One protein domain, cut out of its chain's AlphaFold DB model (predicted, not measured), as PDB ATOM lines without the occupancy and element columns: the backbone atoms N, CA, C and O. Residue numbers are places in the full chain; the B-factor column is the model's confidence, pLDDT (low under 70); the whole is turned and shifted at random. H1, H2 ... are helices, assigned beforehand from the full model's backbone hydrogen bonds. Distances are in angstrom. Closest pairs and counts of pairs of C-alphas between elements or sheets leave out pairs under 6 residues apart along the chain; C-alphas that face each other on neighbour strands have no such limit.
ATOM      1  N   SER A   2       1.194 -74.542-104.373       83.31
ATOM      2  CA  SER A   2       1.236 -74.987-105.784       83.31
ATOM      3  C   SER A   2       0.375 -74.099-106.703       83.31
ATOM      4  O   SER A   2      -0.644 -73.570-106.259       83.31
ATOM      5  N   VAL A   3       0.751 -73.951-107.982       80.06
ATOM      6  CA  VAL A   3      -0.017 -73.201-109.006       80.06
ATOM      7  C   VAL A   3      -1.453 -73.723-109.099       80.06
ATOM      8  O   VAL A   3      -2.397 -72.940-109.110       80.06
ATOM      9  N   VAL A   4      -1.628 -75.045-109.039       80.81
ATOM     10  CA  VAL A   4      -2.944 -75.701-109.044       80.81
ATOM     11  C   VAL A   4      -3.771 -75.314-107.815       80.81
ATOM     12  O   VAL A   4      -4.972 -75.088-107.923       80.81
ATOM     13  N   ALA A   5      -3.138 -75.185-106.644       82.94
ATOM     14  CA  ALA A   5      -3.826 -74.755-105.428       82.94
ATOM     15  C   ALA A   5      -4.296 -73.296-105.531       82.94
ATOM     16  O   ALA A   5      -5.398 -72.984-105.093       82.94
ATOM     17  N   LYS A   6      -3.502 -72.421-106.168       83.19
ATOM     18  CA  LYS A   6      -3.904 -71.034-106.445       83.19
ATOM     19  C   LYS A   6      -5.083 -70.964-107.416       83.19
ATOM     20  O   LYS A   6      -6.001 -70.200-107.161       83.19
ATOM     21  N   ILE A   7      -5.085 -71.782-108.474       82.88
ATOM     22  CA  ILE A   7      -6.207 -71.871-109.424       82.88
ATOM     23  C   ILE A   7      -7.483 -72.312-108.699       82.88
ATOM     24  O   ILE A   7      -8.497 -71.628-108.780       82.88
ATOM     25  N   LYS A   8      -7.423 -73.411-107.933       85.12
ATOM     26  CA  LYS A   8      -8.577 -73.925-107.176       85.12
ATOM     27  C   LYS A   8      -9.110 -72.912-106.169       85.12
ATOM     28  O   LYS A   8     -10.315 -72.721-106.086       85.12
ATOM     29  N   LYS A   9      -8.211 -72.256-105.431       84.94
ATOM     30  CA  LYS A   9      -8.567 -71.203-104.478       84.94
ATOM     31  C   LYS A   9      -9.289 -70.052-105.179       84.94
ATOM     32  O   LYS A   9     -10.354 -69.652-104.736       84.94
ATOM     33  N   LEU A  10      -8.750 -69.581-106.300       82.56
ATOM     34  CA  LEU A  10      -9.329 -68.472-107.048       82.56
ATOM     35  C   LEU A  10     -10.708 -68.826-107.630       82.56
ATOM     36  O   LEU A  10     -11.603 -67.997-107.586       82.56
ATOM     37  N   ILE A  11     -10.916 -70.058-108.099       82.06
ATOM     38  CA  ILE A  11     -12.245 -70.528-108.530       82.06
ATOM     39  C   ILE A  11     -13.221 -70.621-107.345       82.06
ATOM     40  O   ILE A  11     -14.389 -70.287-107.497       82.06
ATOM     41  N   ALA A  12     -12.758 -71.045-106.166       81.75
ATOM     42  CA  ALA A  12     -13.604 -71.199-104.980       81.75
ATOM     43  C   ALA A  12     -13.996 -69.868-104.313       81.75
ATOM     44  O   ALA A  12     -15.063 -69.781-103.714       81.75
ATOM     45  N   GLU A  13     -13.132 -68.852-104.379       80.69
ATOM     46  CA  GLU A  13     -13.352 -67.535-103.760       80.69
ATOM     47  C   GLU A  13     -14.219 -66.596-104.607       80.69
ATOM     48  O   GLU A  13     -14.687 -65.581-104.094       80.69
ATOM     49  N   ASN A  14     -14.424 -66.901-105.890       76.69
ATOM     50  CA  ASN A  14     -15.239 -66.077-106.776       76.69
ATOM     51  C   ASN A  14     -16.653 -66.665-106.951       76.69
ATOM     52  O   ASN A  14     -16.849 -67.872-106.776       76.69
ATOM     53  N   PRO A  15     -17.653 -65.831-107.297       69.44
ATOM     54  CA  PRO A  15     -19.027 -66.281-107.499       69.44
ATOM     55  C   PRO A  15     -19.127 -67.380-108.560       69.44
ATOM     56  O   PRO A  15     -18.343 -67.420-109.509       69.44
ATOM     57  N   LYS A  16     -20.133 -68.255-108.437       66.38
ATOM     58  CA  LYS A  16     -20.419 -69.268-109.470       66.38
ATOM     59  C   LYS A  16     -20.832 -68.640-110.806       66.38
ATOM     60  O   LYS A  16     -20.704 -69.297-111.836       66.38
ATOM     61  N   ASP A  17     -21.327 -67.401-110.790       67.31
ATOM     62  CA  ASP A  17     -21.679 -66.671-112.002       67.31
ATOM     63  C   ASP A  17     -20.452 -65.963-112.605       67.31
ATOM     64  O   ASP A  17     -19.830 -65.089-111.996       67.31
ATOM     65  N   LYS A  18     -20.119 -66.337-113.845       65.75
ATOM     66  CA  LYS A  18     -18.971 -65.837-114.622       65.75
ATOM     67  C   LYS A  18     -19.074 -64.337-114.921       65.75
ATOM     68  O   LYS A  18     -18.053 -63.685-115.178       65.75
ATOM     69  N   ALA A  19     -20.292 -63.793-114.919       66.50
ATOM     70  CA  ALA A  19     -20.551 -62.376-115.158       66.50
ATOM     71  C   ALA A  19     -20.098 -61.489-113.985       66.50
ATOM     72  O   ALA A  19     -19.739 -60.332-114.200       66.50
ATOM     73  N   GLU A  20     -20.039 -62.038-112.768       76.12
ATOM     74  CA  GLU A  20     -19.697 -61.292-111.549       76.12
ATOM     75  C   GLU A  20     -18.187 -61.237-111.271       76.12
ATOM     76  O   GLU A  20     -17.720 -60.494-110.406       76.12
ATOM     77  N   TRP A  21     -17.388 -61.998-112.019       83.06
ATOM     78  CA  TRP A  21     -15.940 -61.999-111.853       83.06
ATOM     79  C   TRP A  21     -15.323 -60.682-112.322       83.06
ATOM     80  O   TRP A  21     -15.477 -60.269-113.476       83.06
ATOM     81  N   SER A  22     -14.512 -60.067-111.458       89.00
ATOM     82  CA  SER A  22     -13.723 -58.897-111.847       89.00
ATOM     83  C   SER A  22     -12.724 -59.243-112.957       89.00
ATOM     84  O   SER A  22     -12.159 -60.339-113.002       89.00
ATOM     85  N   PHE A  23     -12.430 -58.279-113.832       88.62
ATOM     86  CA  PHE A  23     -11.422 -58.462-114.881       88.62
ATOM     87  C   PHE A  23     -10.057 -58.882-114.323       88.62
ATOM     88  O   PHE A  23      -9.372 -59.714-114.912       88.62
ATOM     89  N   VAL A  24      -9.672 -58.342-113.164       89.12
ATOM     90  CA  VAL A  24      -8.412 -58.693-112.498       89.12
ATOM     91  C   VAL A  24      -8.402 -60.170-112.099       89.12
ATOM     92  O   VAL A  24      -7.406 -60.852-112.346       89.12
ATOM     93  N   ALA A  25      -9.509 -60.688-111.554       88.19
ATOM     94  CA  ALA A  25      -9.640 -62.104-111.213       88.19
ATOM     95  C   ALA A  25      -9.564 -62.993-112.464       88.19
ATOM     96  O   ALA A  25      -8.764 -63.929-112.500       88.19
ATOM     97  N   LYS A  26     -10.304 -62.645-113.526       90.44
ATOM     98  CA  LYS A  26     -10.279 -63.369-114.807       90.44
ATOM     99  C   LYS A  26      -8.880 -63.386-115.426       90.44
ATOM    100  O   LYS A  26      -8.361 -64.447-115.766       90.44
ATOM    101  N   LYS A  27      -8.218 -62.228-115.504       91.44
ATOM    102  CA  LYS A  27      -6.843 -62.111-116.015       91.44
ATOM    103  C   LYS A  27      -5.864 -62.950-115.196       91.44
ATOM    104  O   LYS A  27      -5.000 -63.610-115.768       91.44
ATOM    105  N   THR A  28      -6.011 -62.955-113.873       90.25
ATOM    106  CA  THR A  28      -5.168 -63.759-112.975       90.25
ATOM    107  C   THR A  28      -5.385 -65.255-113.196       90.25
ATOM    108  O   THR A  28      -4.407 -65.996-113.281       90.25
ATOM    109  N   LEU A  29      -6.636 -65.703-113.348       89.44
ATOM    110  CA  LEU A  29      -6.953 -67.096-113.672       89.44
ATOM    111  C   LEU A  29      -6.277 -67.523-114.976       89.44
ATOM    112  O   LEU A  29      -5.556 -68.517-114.995       89.44
ATOM    113  N   VAL A  30      -6.471 -66.748-116.046       90.25
ATOM    114  CA  VAL A  30      -5.885 -67.039-117.360       90.25
ATOM    115  C   VAL A  30      -4.360 -67.077-117.275       90.25
ATOM    116  O   VAL A  30      -3.752 -68.042-117.727       90.25
ATOM    117  N   ALA A  31      -3.730 -66.113-116.602       89.75
ATOM    118  CA  ALA A  31      -2.283 -66.128-116.393       89.75
ATOM    119  C   ALA A  31      -1.801 -67.408-115.683       89.75
ATOM    120  O   ALA A  31      -0.812 -68.017-116.097       89.75
ATOM    121  N   LEU A  32      -2.508 -67.850-114.636       86.81
ATOM    122  CA  LEU A  32      -2.177 -69.079-113.910       86.81
ATOM    123  C   LEU A  32      -2.366 -70.333-114.772       86.81
ATOM    124  O   LEU A  32      -1.536 -71.240-114.701       86.81
ATOM    125  N   LEU A  33      -3.414 -70.379-115.598       88.06
ATOM    126  CA  LEU A  33      -3.664 -71.473-116.538       88.06
ATOM    127  C   LEU A  33      -2.542 -71.588-117.574       88.06
ATOM    128  O   LEU A  33      -2.018 -72.679-117.796       88.06
ATOM    129  N   PHE A  34      -2.115 -70.469-118.157       88.75
ATOM    130  CA  PHE A  34      -0.999 -70.442-119.107       88.75
ATOM    131  C   PHE A  34       0.333 -70.824-118.456       88.75
ATOM    132  O   PHE A  34       1.126 -71.559-119.047       88.75
ATOM    133  N   LEU A  35       0.573 -70.384-117.220       87.12
ATOM    134  CA  LEU A  35       1.764 -70.773-116.468       87.12
ATOM    135  C   LEU A  35       1.770 -72.276-116.167       87.12
ATOM    136  O   LEU A  35       2.798 -72.936-116.336       87.12
ATOM    137  N   TYR A  36       0.618 -72.828-115.780       84.94
ATOM    138  CA  TYR A  36       0.450 -74.266-115.604       84.94
ATOM    139  C   TYR A  36       0.722 -75.016-116.914       84.94
ATOM    140  O   TYR A  36       1.569 -75.906-116.925       84.94
ATOM    141  N   HIS A  37       0.114 -74.596-118.027       85.50
ATOM    142  CA  HIS A  37       0.334 -75.186-119.350       85.50
ATOM    143  C   HIS A  37       1.804 -75.163-119.786       85.50
ATOM    144  O   HIS A  37       2.342 -76.165-120.255       85.50
ATOM    145  N   LYS A  38       2.495 -74.035-119.593       82.56
ATOM    146  CA  LYS A  38       3.925 -73.930-119.900       82.56
ATOM    147  C   LYS A  38       4.740 -74.915-119.063       82.56
ATOM    148  O   LYS A  38       5.627 -75.581-119.593       82.56
ATOM    149  N   SER A  39       4.429 -75.031-117.771       80.19
ATOM    150  CA  SER A  39       5.132 -75.954-116.877       80.19
ATOM    151  C   SER A  39       4.911 -77.423-117.254       80.19
ATOM    152  O   SER A  39       5.878 -78.178-117.309       80.19
ATOM    153  N   THR A  40       3.684 -77.826-117.598       79.62
ATOM    154  CA  THR A  40       3.384 -79.206-118.009       79.62
ATOM    155  C   THR A  40       4.037 -79.557-119.341       79.62
ATOM    156  O   THR A  40       4.595 -80.646-119.474       79.62
ATOM    157  N   LYS A  41       4.054 -78.625-120.300       79.00
ATOM    158  CA  LYS A  41       4.727 -78.804-121.592       79.00
ATOM    159  C   LYS A  41       6.238 -78.983-121.435       79.00
ATOM    160  O   LYS A  41       6.808 -79.879-122.050       79.00
ATOM    161  N   LEU A  42       6.876 -78.190-120.570       73.62
ATOM    162  CA  LEU A  42       8.304 -78.326-120.259       73.62
ATOM    163  C   LEU A  42       8.625 -79.658-119.570       73.62
ATOM    164  O   LEU A  42       9.596 -80.316-119.942       73.62
ATOM    165  N   THR A  43       7.807 -80.085-118.605       72.69
ATOM    166  CA  THR A  43       7.970 -81.395-117.954       72.69
ATOM    167  C   THR A  43       7.836 -82.530-118.967       72.69
ATOM    168  O   THR A  43       8.703 -83.397-119.014       72.69
ATOM    169  N   SER A  44       6.827 -82.474-119.842       75.00
ATOM    170  CA  SER A  44       6.636 -83.467-120.906       75.00
ATOM    171  C   SER A  44       7.830 -83.527-121.866       75.00
ATOM    172  O   SER A  44       8.300 -84.611-122.205       75.00
ATOM    173  N   GLN A  45       8.382 -82.380-122.272       78.50
ATOM    174  CA  GLN A  45       9.588 -82.341-123.107       78.50
ATOM    175  C   GLN A  45      10.798 -82.956-122.396       78.50
ATOM    176  O   GLN A  45      11.528 -83.744-122.996       78.50
ATOM    177  N   ARG A  46      10.996 -82.642-121.113       77.38
ATOM    178  CA  ARG A  46      12.087 -83.197-120.304       77.38
ATOM    179  C   ARG A  46      11.965 -84.716-120.143       77.38
ATOM    180  O   ARG A  46      12.963 -85.417-120.279       77.38
ATOM    181  N   GLU A  47      10.760 -85.226-119.906       75.50
ATOM    182  CA  GLU A  47      10.481 -86.668-119.861       75.50
ATOM    183  C   GLU A  47      10.799 -87.349-121.197       75.50
ATOM    184  O   GLU A  47      11.473 -88.378-121.202       75.50
ATOM    185  N   LYS A  48      10.414 -86.748-122.334       79.50
ATOM    186  CA  LYS A  48      10.770 -87.252-123.675       79.50
ATOM    187  C   LYS A  48      12.290 -87.322-123.881       79.50
ATOM    188  O   LYS A  48      12.787 -88.296-124.445       79.50
ATOM    189  N   VAL A  49      13.044 -86.333-123.391       79.94
ATOM    190  CA  VAL A  49      14.519 -86.349-123.439       79.94
ATOM    191  C   VAL A  49      15.076 -87.496-122.594       79.94
ATOM    192  O   VAL A  49      15.899 -88.263-123.086       79.94
ATOM    193  N   TYR A  50      14.602 -87.677-121.360       80.94
ATOM    194  CA  TYR A  50      15.060 -88.781-120.510       80.94
ATOM    195  C   TYR A  50      14.714 -90.166-121.065       80.94
ATOM    196  O   TYR A  50      15.531 -91.077-120.947       80.94
ATOM    197  N   GLN A  51      13.557 -90.319-121.713       80.19
ATOM    198  CA  GLN A  51      13.197 -91.544-122.437       80.19
ATOM    199  C   GLN A  51      14.137 -91.799-123.617       80.19
ATOM    200  O   GLN A  51      14.576 -92.925-123.823       80.19
ATOM    201  N   THR A  52      14.481 -90.751-124.372       79.94
ATOM    202  CA  THR A  52      15.422 -90.849-125.502       79.94
ATOM    203  C   THR A  52      16.820 -91.260-125.029       79.94
ATOM    204  O   THR A  52      17.514 -91.997-125.720       79.94
ATOM    205  N   LEU A  53      17.212 -90.828-123.828       84.56
ATOM    206  CA  LEU A  53      18.477 -91.189-123.185       84.56
ATOM    207  C   LEU A  53      18.430 -92.536-122.436       84.56
ATOM    208  O   LEU A  53      19.427 -92.918-121.831       84.56
ATOM    209  N   GLY A  54      17.294 -93.243-122.437       80.06
ATOM    210  CA  GLY A  54      17.129 -94.526-121.743       80.06
ATOM    211  C   GLY A  54      17.136 -94.436-120.211       80.06
ATOM    212  O   GLY A  54      17.298 -95.451-119.543       80.06
ATOM    213  N   ILE A  55      16.973 -93.234-119.647       82.00
ATOM    214  CA  ILE A  55      17.016 -92.981-118.196       82.00
ATOM    215  C   ILE A  55      15.669 -93.311-117.531       82.00
ATOM    216  O   ILE A  55      15.623 -93.657-116.354       82.00
ATOM    217  N   VAL A  56      14.566 -93.192-118.275       76.19
ATOM    218  CA  VAL A  56      13.200 -93.444-117.790       76.19
ATOM    219  C   VAL A  56      12.489 -94.368-118.776       76.19
ATOM    220  O   VAL A  56      12.555 -94.144-119.985       76.19
ATOM    221  N   GLU A  57      11.802 -95.394-118.272       65.81
ATOM    222  CA  GLU A  57      11.015 -96.311-119.102       65.81
ATOM    223  C   GLU A  57       9.901 -95.567-119.853       65.81
ATOM    224  O   GLU A  57       9.253 -94.661-119.319       65.81
ATOM    225  N   LYS A  58       9.661 -95.959-121.112       60.59
ATOM    226  CA  LYS A  58       8.514 -95.461-121.878       60.59
ATOM    227  C   LYS A  58       7.230 -95.843-121.128       60.59
ATOM    228  O   LYS A  58       7.013 -97.034-120.901       60.59
ATOM    229  N   PRO A  59       6.361 -94.884-120.762       59.47
ATOM    230  CA  PRO A  59       5.057 -95.226-120.222       59.47
ATOM    231  C   PRO A  59       4.306 -96.056-121.266       59.47
ATOM    232  O   PRO A  59       4.308 -95.708-122.449       59.47
ATOM    233  N   LYS A  60       3.693 -97.164-120.828       53.88
ATOM    234  CA  LYS A  60       2.835 -97.994-121.680       53.88
ATOM    235  C   LYS A  60       1.782 -97.105-122.342       53.88
ATOM    236  O   LYS A  60       1.143 -96.295-121.669       53.88
ATOM    237  N   GLU A  61       1.690 -97.249-123.659       55.09
ATOM    238  CA  GLU A  61       0.739 -96.608-124.563       55.09
ATOM    239  C   GLU A  61      -0.636 -96.451-123.907       55.09
ATOM    240  O   GLU A  61      -1.215 -97.443-123.475       55.09
ATOM    241  N   ASN A  62      -1.078 -95.196-123.756       43.50
ATOM    242  CA  ASN A  62      -2.476 -94.725-123.653       43.50
ATOM    243  C   ASN A  62      -2.533 -93.239-123.249       43.50
ATOM    244  O   ASN A  62      -3.372 -92.803-122.466       43.50
ATOM    245  N   LYS A  63      -1.608 -92.435-123.769       46.97
ATOM    246  CA  LYS A  63      -1.787 -90.987-123.825       46.97
ATOM    247  C   LYS A  63      -1.653 -90.620-125.286       46.97
ATOM    248  O   LYS A  63      -0.609 -90.133-125.709       46.97
ATOM    249  N   GLU A  64      -2.701 -90.916-126.058       43.12
ATOM    250  CA  GLU A  64      -3.001 -90.073-127.215       43.12
ATOM    251  C   GLU A  64      -2.794 -88.634-126.759       43.12
ATOM    252  O   GLU A  64      -3.148 -88.301-125.625       43.12
ATOM    253  N   GLU A  65      -2.112 -87.837-127.571       49.44
ATOM    254  CA  GLU A  65      -1.799 -86.449-127.273       49.44
ATOM    255  C   GLU A  65      -3.114 -85.705-127.025       49.44
ATOM    256  O   GLU A  65      -3.725 -85.155-127.937       49.44
ATOM    257  N   GLU A  66      -3.604 -85.753-125.784       49.56
ATOM    258  CA  GLU A  66      -4.782 -85.041-125.346       49.56
ATOM    259  C   GLU A  66      -4.400 -83.582-125.484       49.56
ATOM    260  O   GLU A  66      -3.741 -83.013-124.610       49.56
ATOM    261  N   VAL A  67      -4.749 -83.006-126.640       55.97
ATOM    262  CA  VAL A  67      -4.601 -81.582-126.916       55.97
ATOM    263  C   VAL A  67      -5.106 -80.887-125.670       55.97
ATOM    264  O   VAL A  67      -6.275 -81.065-125.301       55.97
ATOM    265  N   SER A  68      -4.195 -80.192-124.984       74.75
ATOM    266  CA  SER A  68      -4.474 -79.629-123.668       74.75
ATOM    267  C   SER A  68      -5.757 -78.811-123.780       74.75
ATOM    268  O   SER A  68      -5.948 -78.133-124.788       74.75
ATOM    269  N   ALA A  69      -6.645 -78.840-122.782       80.75
ATOM    270  CA  ALA A  69      -7.887 -78.055-122.829       80.75
ATOM    271  C   ALA A  69      -7.627 -76.580-123.211       80.75
ATOM    272  O   ALA A  69      -8.430 -75.960-123.897       80.75
ATOM    273  N   ILE A  70      -6.449 -76.059-122.850       84.75
ATOM    274  CA  ILE A  70      -5.949 -74.737-123.236       84.75
ATOM    275  C   ILE A  70      -5.614 -74.642-124.731       84.75
ATOM    276  O   ILE A  70      -6.004 -73.676-125.373       84.75
ATOM    277  N   GLU A  71      -4.924 -75.628-125.307       83.62
ATOM    278  CA  GLU A  71      -4.624 -75.671-126.748       83.62
ATOM    279  C   GLU A  71      -5.911 -75.813-127.577       83.62
ATOM    280  O   GLU A  71      -6.049 -75.137-128.595       83.62
ATOM    281  N   ARG A  72      -6.893 -76.597-127.099       85.31
ATOM    282  CA  ARG A  72      -8.239 -76.661-127.705       85.31
ATOM    283  C   ARG A  72      -8.971 -75.328-127.593       85.31
ATOM    284  O   ARG A  72      -9.572 -74.870-128.556       85.31
ATOM    285  N   ALA A  73      -8.912 -74.674-126.436       86.81
ATOM    286  CA  ALA A  73      -9.550 -73.374-126.270       86.81
ATOM    287  C   ALA A  73      -8.940 -72.322-127.208       86.81
ATOM    288  O   ALA A  73      -9.665 -71.546-127.825       86.81
ATOM    289  N   LEU A  74      -7.614 -72.334-127.375       88.25
ATOM    290  CA  LEU A  74      -6.907 -71.425-128.277       88.25
ATOM    291  C   LEU A  74      -7.186 -71.683-129.761       88.25
ATOM    292  O   LEU A  74      -7.126 -70.730-130.538       88.25
ATOM    293  N   SER A  75      -7.486 -72.922-130.160       86.69
ATOM    294  CA  SER A  75      -7.867 -73.229-131.544       86.69
ATOM    295  C   SER A  75      -9.307 -72.832-131.877       86.69
ATOM    296  O   SER A  75      -9.604 -72.575-133.040       86.69
ATOM    297  N   LEU A  76     -10.186 -72.757-130.872       88.06
ATOM    298  CA  LEU A  76     -11.586 -72.339-131.023       88.06
ATOM    299  C   LEU A  76     -11.782 -70.818-130.952       88.06
ATOM    300  O   LEU A  76     -12.804 -70.304-131.405       88.06
ATOM    301  N   LEU A  77     -10.826 -70.094-130.373       89.94
ATOM    302  CA  LEU A  77     -10.837 -68.634-130.318       89.94
ATOM    303  C   LEU A  77     -10.603 -68.005-131.690       89.94
ATOM    304  O   LEU A  77      -9.866 -68.526-132.528       89.94
ATOM    305  N   GLU A  78     -11.158 -66.806-131.882       90.81
ATOM    306  CA  GLU A  78     -10.815 -66.000-133.049       90.81
ATOM    307  C   GLU A  78      -9.289 -65.792-133.126       90.81
ATOM    308  O   GLU A  78      -8.668 -65.427-132.117       90.81
ATOM    309  N   PRO A  79      -8.671 -65.903-134.319       89.75
ATOM    310  CA  PRO A  79      -7.217 -65.800-134.477       89.75
ATOM    311  C   PRO A  79      -6.615 -64.527-133.871       89.75
ATOM    312  O   PRO A  79      -5.492 -64.527-133.361       89.75
ATOM    313  N   LYS A  80      -7.379 -63.427-133.892       89.88
ATOM    314  CA  LYS A  80      -7.010 -62.151-133.275       89.88
ATOM    315  C   LYS A  80      -6.840 -62.271-131.756       89.88
ATOM    316  O   LYS A  80      -5.860 -61.753-131.218       89.88
ATOM    317  N   TYR A  81      -7.774 -62.927-131.070       91.06
ATOM    318  CA  TYR A  81      -7.731 -63.113-129.620       91.06
ATOM    319  C   TYR A  81      -6.686 -64.146-129.225       91.06
ATOM    320  O   TYR A  81      -5.925 -63.897-128.294       91.06
ATOM    321  N   THR A  82      -6.550 -65.232-129.985       89.94
ATOM    322  CA  THR A  82      -5.480 -66.217-129.779       89.94
ATOM    323  C   THR A  82      -4.107 -65.559-129.844       89.94
ATOM    324  O   THR A  82      -3.307 -65.691-128.917       89.94
ATOM    325  N   LYS A  83      -3.846 -64.759-130.887       89.69
ATOM    326  CA  LYS A  83      -2.582 -64.023-131.022       89.69
ATOM    327  C   LYS A  83      -2.345 -63.065-129.856       89.69
ATOM    328  O   LYS A  83      -1.217 -62.958-129.384       89.69
ATOM    329  N   LEU A  84      -3.392 -62.392-129.378       90.56
ATOM    330  CA  LEU A  84      -3.304 -61.498-128.227       90.56
ATOM    331  C   LEU A  84      -2.943 -62.245-126.937       90.56
ATOM    332  O   LEU A  84      -2.013 -61.836-126.246       90.56
ATOM    333  N   LEU A  85      -3.635 -63.343-126.630       90.38
ATOM    334  CA  LEU A  85      -3.382 -64.139-125.427       90.38
ATOM    335  C   LEU A  85      -1.978 -64.755-125.443       90.38
ATOM    336  O   LEU A  85      -1.286 -64.721-124.429       90.38
ATOM    337  N   ILE A  86      -1.523 -65.255-126.595       88.94
ATOM    338  CA  ILE A  86      -0.156 -65.774-126.756       88.94
ATOM    339  C   ILE A  86       0.868 -64.661-126.509       88.94
ATOM    340  O   ILE A  86       1.799 -64.845-125.725       88.94
ATOM    341  N   LYS A  87       0.685 -63.489-127.126       89.19
ATOM    342  CA  LYS A  87       1.619 -62.367-126.969       89.19
ATOM    343  C   LYS A  87       1.694 -61.855-125.532       89.19
ATOM    344  O   LYS A  87       2.785 -61.540-125.063       89.19
ATOM    345  N   GLU A  88       0.561 -61.810-124.837       89.31
ATOM    346  CA  GLU A  88       0.478 -61.371-123.442       89.31
ATOM    347  C   GLU A  88       1.055 -62.414-122.472       89.31
ATOM    348  O   GLU A  88       1.914 -62.079-121.663       89.31
ATOM    349  N   PHE A  89       0.593 -63.667-122.531       88.94
ATOM    350  CA  PHE A  89       0.834 -64.655-121.469       88.94
ATOM    351  C   PHE A  89       1.968 -65.644-121.765       88.94
ATOM    352  O   PHE A  89       2.526 -66.222-120.830       88.94
ATOM    353  N   ILE A  90       2.320 -65.860-123.038       84.81
ATOM    354  CA  ILE A  90       3.417 -66.762-123.432       84.81
ATOM    355  C   ILE A  90       4.677 -65.955-123.741       84.81
ATOM    356  O   ILE A  90       5.705 -66.158-123.088       84.81
ATOM    357  N   ASP A  91       4.583 -65.036-124.701       85.88
ATOM    358  CA  ASP A  91       5.741 -64.293-125.210       85.88
ATOM    359  C   ASP A  91       6.143 -63.136-124.282       85.88
ATOM    360  O   ASP A  91       7.301 -62.730-124.281       85.88
ATOM    361  N   ASN A  92       5.205 -62.617-123.477       83.19
ATOM    362  CA  ASN A  92       5.368 -61.398-122.672       83.19
ATOM    363  C   ASN A  92       5.821 -60.177-123.503       83.19
ATOM    364  O   ASN A  92       6.558 -59.313-123.022       83.19
ATOM    365  N   ASP A  93       5.376 -60.086-124.760       84.81
ATOM    366  CA  ASP A  93       5.769 -59.026-125.692       84.81
ATOM    367  C   ASP A  93       4.809 -57.829-125.622       84.81
ATOM    368  O   ASP A  93       3.966 -57.582-126.493       84.81
ATOM    369  N   TYR A  94       4.961 -57.044-124.555       77.50
ATOM    370  CA  TYR A  94       4.191 -55.815-124.341       77.50
ATOM    371  C   TYR A  94       4.506 -54.720-125.370       77.50
ATOM    372  O   TYR A  94       3.704 -53.801-125.565       77.50
ATOM    373  N   SER A  95       5.672 -54.790-126.019       83.12
ATOM    374  CA  SER A  95       6.109 -53.799-127.005       83.12
ATOM    375  C   SER A  95       5.315 -53.922-128.304       83.12
ATOM    376  O   SER A  95       4.831 -52.919-128.836       83.12
ATOM    377  N   TRP A  96       5.079 -55.160-128.749       82.38
ATOM    378  CA  TRP A  96       4.241 -55.466-129.900       82.38
ATOM    379  C   TRP A  96       2.823 -54.939-129.690       82.38
ATOM    380  O   TRP A  96       2.303 -54.200-130.520       82.38
ATOM    381  N   ILE A  97       2.227 -55.210-128.531       78.44
ATOM    382  CA  ILE A  97       0.862 -54.778-128.206       78.44
ATOM    383  C   ILE A  97       0.708 -53.251-128.315       78.44
ATOM    384  O   ILE A  97      -0.229 -52.768-128.956       78.44
ATOM    385  N   LYS A  98       1.648 -52.489-127.738       77.81
ATOM    386  CA  LYS A  98       1.632 -51.015-127.765       77.81
ATOM    387  C   LYS A  98       1.832 -50.433-129.165       77.81
ATOM    388  O   LYS A  98       1.399 -49.313-129.417       77.81
ATOM    389  N   LYS A  99       2.487 -51.172-130.065       85.19
ATOM    390  CA  LYS A  99       2.725 -50.745-131.450       85.19
ATOM    391  C   LYS A  99       1.469 -50.853-132.319       85.19
ATOM    392  O   LYS A  99       1.289 -50.032-133.211       85.19
ATOM    393  N   TYR A 100       0.622 -51.855-132.077       80.69
ATOM    394  CA  TYR A 100      -0.545 -52.132-132.926       80.69
ATOM    395  C   TYR A 100      -1.865 -51.598-132.368       80.69
ATOM    396  O   TYR A 100      -2.796 -51.385-133.146       80.69
ATOM    397  N   TRP A 101      -1.971 -51.365-131.056       83.06
ATOM    398  CA  TRP A 101      -3.211 -50.890-130.441       83.06
ATOM    399  C   TRP A 101      -3.013 -49.715-129.497       83.06
ATOM    400  O   TRP A 101      -2.072 -49.657-128.707       83.06
ATOM    401  N   SER A 102      -4.002 -48.817-129.513       88.62
ATOM    402  CA  SER A 102      -4.176 -47.843-128.443       88.62
ATOM    403  C   SER A 102      -4.493 -48.553-127.119       88.62
ATOM    404  O   SER A 102      -5.030 -49.666-127.104       88.62
ATOM    405  N   LYS A 103      -4.212 -47.889-125.991       85.62
ATOM    406  CA  LYS A 103      -4.469 -48.433-124.649       85.62
ATOM    407  C   LYS A 103      -5.926 -48.892-124.483       85.62
ATOM    408  O   LYS A 103      -6.160 -50.001-124.014       85.62
ATOM    409  N   SER A 104      -6.898 -48.077-124.896       88.62
ATOM    410  CA  SER A 104      -8.329 -48.398-124.775       88.62
ATOM    411  C   SER A 104      -8.735 -49.576-125.665       88.62
ATOM    412  O   SER A 104      -9.436 -50.482-125.211       88.62
ATOM    413  N   THR A 105      -8.245 -49.616-126.907       89.31
ATOM    414  CA  THR A 105      -8.491 -50.724-127.841       89.31
ATOM    415  C   THR A 105      -7.912 -52.037-127.322       89.31
ATOM    416  O   THR A 105      -8.567 -53.076-127.418       89.31
ATOM    417  N   TYR A 106      -6.710 -51.997-126.744       89.69
ATOM    418  CA  TYR A 106      -6.077 -53.164-126.142       89.69
ATOM    419  C   TYR A 106      -6.919 -53.736-125.002       89.69
ATOM    420  O   TYR A 106      -7.258 -54.917-125.052       89.69
ATOM    421  N   TYR A 107      -7.306 -52.920-124.015       89.44
ATOM    422  CA  TYR A 107      -8.085 -53.423-122.881       89.44
ATOM    423  C   TYR A 107      -9.429 -53.986-123.338       89.44
ATOM    424  O   TYR A 107      -9.779 -55.089-122.935       89.44
ATOM    425  N   LYS A 108     -10.132 -53.318-124.261       91.38
ATOM    426  CA  LYS A 108     -11.383 -53.848-124.823       91.38
ATOM    427  C   LYS A 108     -11.194 -55.230-125.463       91.38
ATOM    428  O   LYS A 108     -11.954 -56.149-125.176       91.38
ATOM    429  N   ASN A 109     -10.166 -55.395-126.298       91.62
ATOM    430  CA  ASN A 109      -9.875 -56.686-126.927       91.62
ATOM    431  C   ASN A 109      -9.434 -57.743-125.904       91.62
ATOM    432  O   ASN A 109      -9.767 -58.910-126.067       91.62
ATOM    433  N   MET A 110      -8.699 -57.348-124.863       92.50
ATOM    434  CA  MET A 110      -8.226 -58.254-123.816       92.50
ATOM    435  C   MET A 110      -9.376 -58.769-122.944       92.50
ATOM    436  O   MET A 110      -9.417 -59.958-122.652       92.50
ATOM    437  N   HIS A 111     -10.323 -57.903-122.570       92.75
ATOM    438  CA  HIS A 111     -11.554 -58.312-121.889       92.75
ATOM    439  C   HIS A 111     -12.300 -59.368-122.712       92.75
ATOM    440  O   HIS A 111     -12.502 -60.478-122.232       92.75
ATOM    441  N   ASN A 112     -12.586 -59.066-123.983       92.56
ATOM    442  CA  ASN A 112     -13.285 -59.991-124.876       92.56
ATOM    443  C   ASN A 112     -12.541 -61.326-125.040       92.56
ATOM    444  O   ASN A 112     -13.160 -62.384-124.975       92.56
ATOM    445  N   ALA A 113     -11.219 -61.285-125.234       93.12
ATOM    446  CA  ALA A 113     -10.399 -62.483-125.389       93.12
ATOM    447  C   ALA A 113     -10.442 -63.374-124.141       93.12
ATOM    448  O   ALA A 113     -10.582 -64.589-124.253       93.12
ATOM    449  N   ILE A 114     -10.334 -62.770-122.954       92.56
ATOM    450  CA  ILE A 114     -10.372 -63.482-121.675       92.56
ATOM    451  C   ILE A 114     -11.761 -64.068-121.415       92.56
ATOM    452  O   ILE A 114     -11.858 -65.231-121.034       92.56
ATOM    453  N   ASP A 115     -12.823 -63.297-121.647       90.75
ATOM    454  CA  ASP A 115     -14.195 -63.763-121.444       90.75
ATOM    455  C   ASP A 115     -14.517 -64.947-122.362       90.75
ATOM    456  O   ASP A 115     -14.980 -65.985-121.889       90.75
ATOM    457  N   GLN A 116     -14.189 -64.845-123.655       90.94
ATOM    458  CA  GLN A 116     -14.375 -65.950-124.598       90.94
ATOM    459  C   GLN A 116     -13.543 -67.179-124.218       90.94
ATOM    460  O   GLN A 116     -14.053 -68.297-124.252       90.94
ATOM    461  N   PHE A 117     -12.284 -66.991-123.811       91.62
ATOM    462  CA  PHE A 117     -11.421 -68.095-123.392       91.62
ATOM    463  C   PHE A 117     -11.984 -68.846-122.176       91.62
ATOM    464  O   PHE A 117     -12.007 -70.076-122.168       91.62
ATOM    465  N   ILE A 118     -12.478 -68.123-121.166       88.56
ATOM    466  CA  ILE A 118     -13.088 -68.714-119.964       88.56
ATOM    467  C   ILE A 118     -14.380 -69.461-120.317       88.56
ATOM    468  O   ILE A 118     -14.588 -70.580-119.844       88.56
ATOM    469  N   ILE A 119     -15.220 -68.885-121.187       88.44
ATOM    470  CA  ILE A 119     -16.451 -69.532-121.667       88.44
ATOM    471  C   ILE A 119     -16.129 -70.857-122.365       88.44
ATOM    472  O   ILE A 119     -16.745 -71.871-122.037       88.44
ATOM    473  N   ILE A 120     -15.150 -70.869-123.273       87.88
ATOM    474  CA  ILE A 120     -14.756 -72.072-124.024       87.88
ATOM    475  C   ILE A 120     -14.205 -73.160-123.096       87.88
ATOM    476  O   ILE A 120     -14.487 -74.339-123.293       87.88
TER     477      ILE A 120
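This is residues 2 to 120 of the 123 residues of an uncharacterized protein of Mycoplasma hyopneumoniae 7422 (UniProt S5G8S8). One long helix, H2, makes the length; H1 folds back along its first half, and H4 and H6 pack there away from H1, with H3 on H6 and H5 on H4. Residues 60 to 67 stand free. The printed part has 119 residues, six named helices and no named strand: all helix, loose, radius of gyration of the C-alphas 17.0 A, spans 53 by 36 by 24 A.

Find H1, residues 3 to 13, beginning at C-alpha (-0.017, -73.201, -109.006). Next come H2, 23 to 52, 43.4 A long, H3, 69 to 76, H4, 79 to 90, H5, 94 to 100, and H6, 103 to 120, ending at (-14.756, -72.072, -124.024).

H1 touches the hub, H2, as a hairpin, closest at C-alphas 7 and 29, 6.4 A. H4 touches H6, about perpendicular at 84 degrees, closest at C-alphas 81 and 113, 5.0 A. In H1 to H6 every O i to N i+4 pair is within hydrogen-bond range.

The link H2 to H3 is long; pLDDT is under 70 at residues 15 to 19 and 57 to 67.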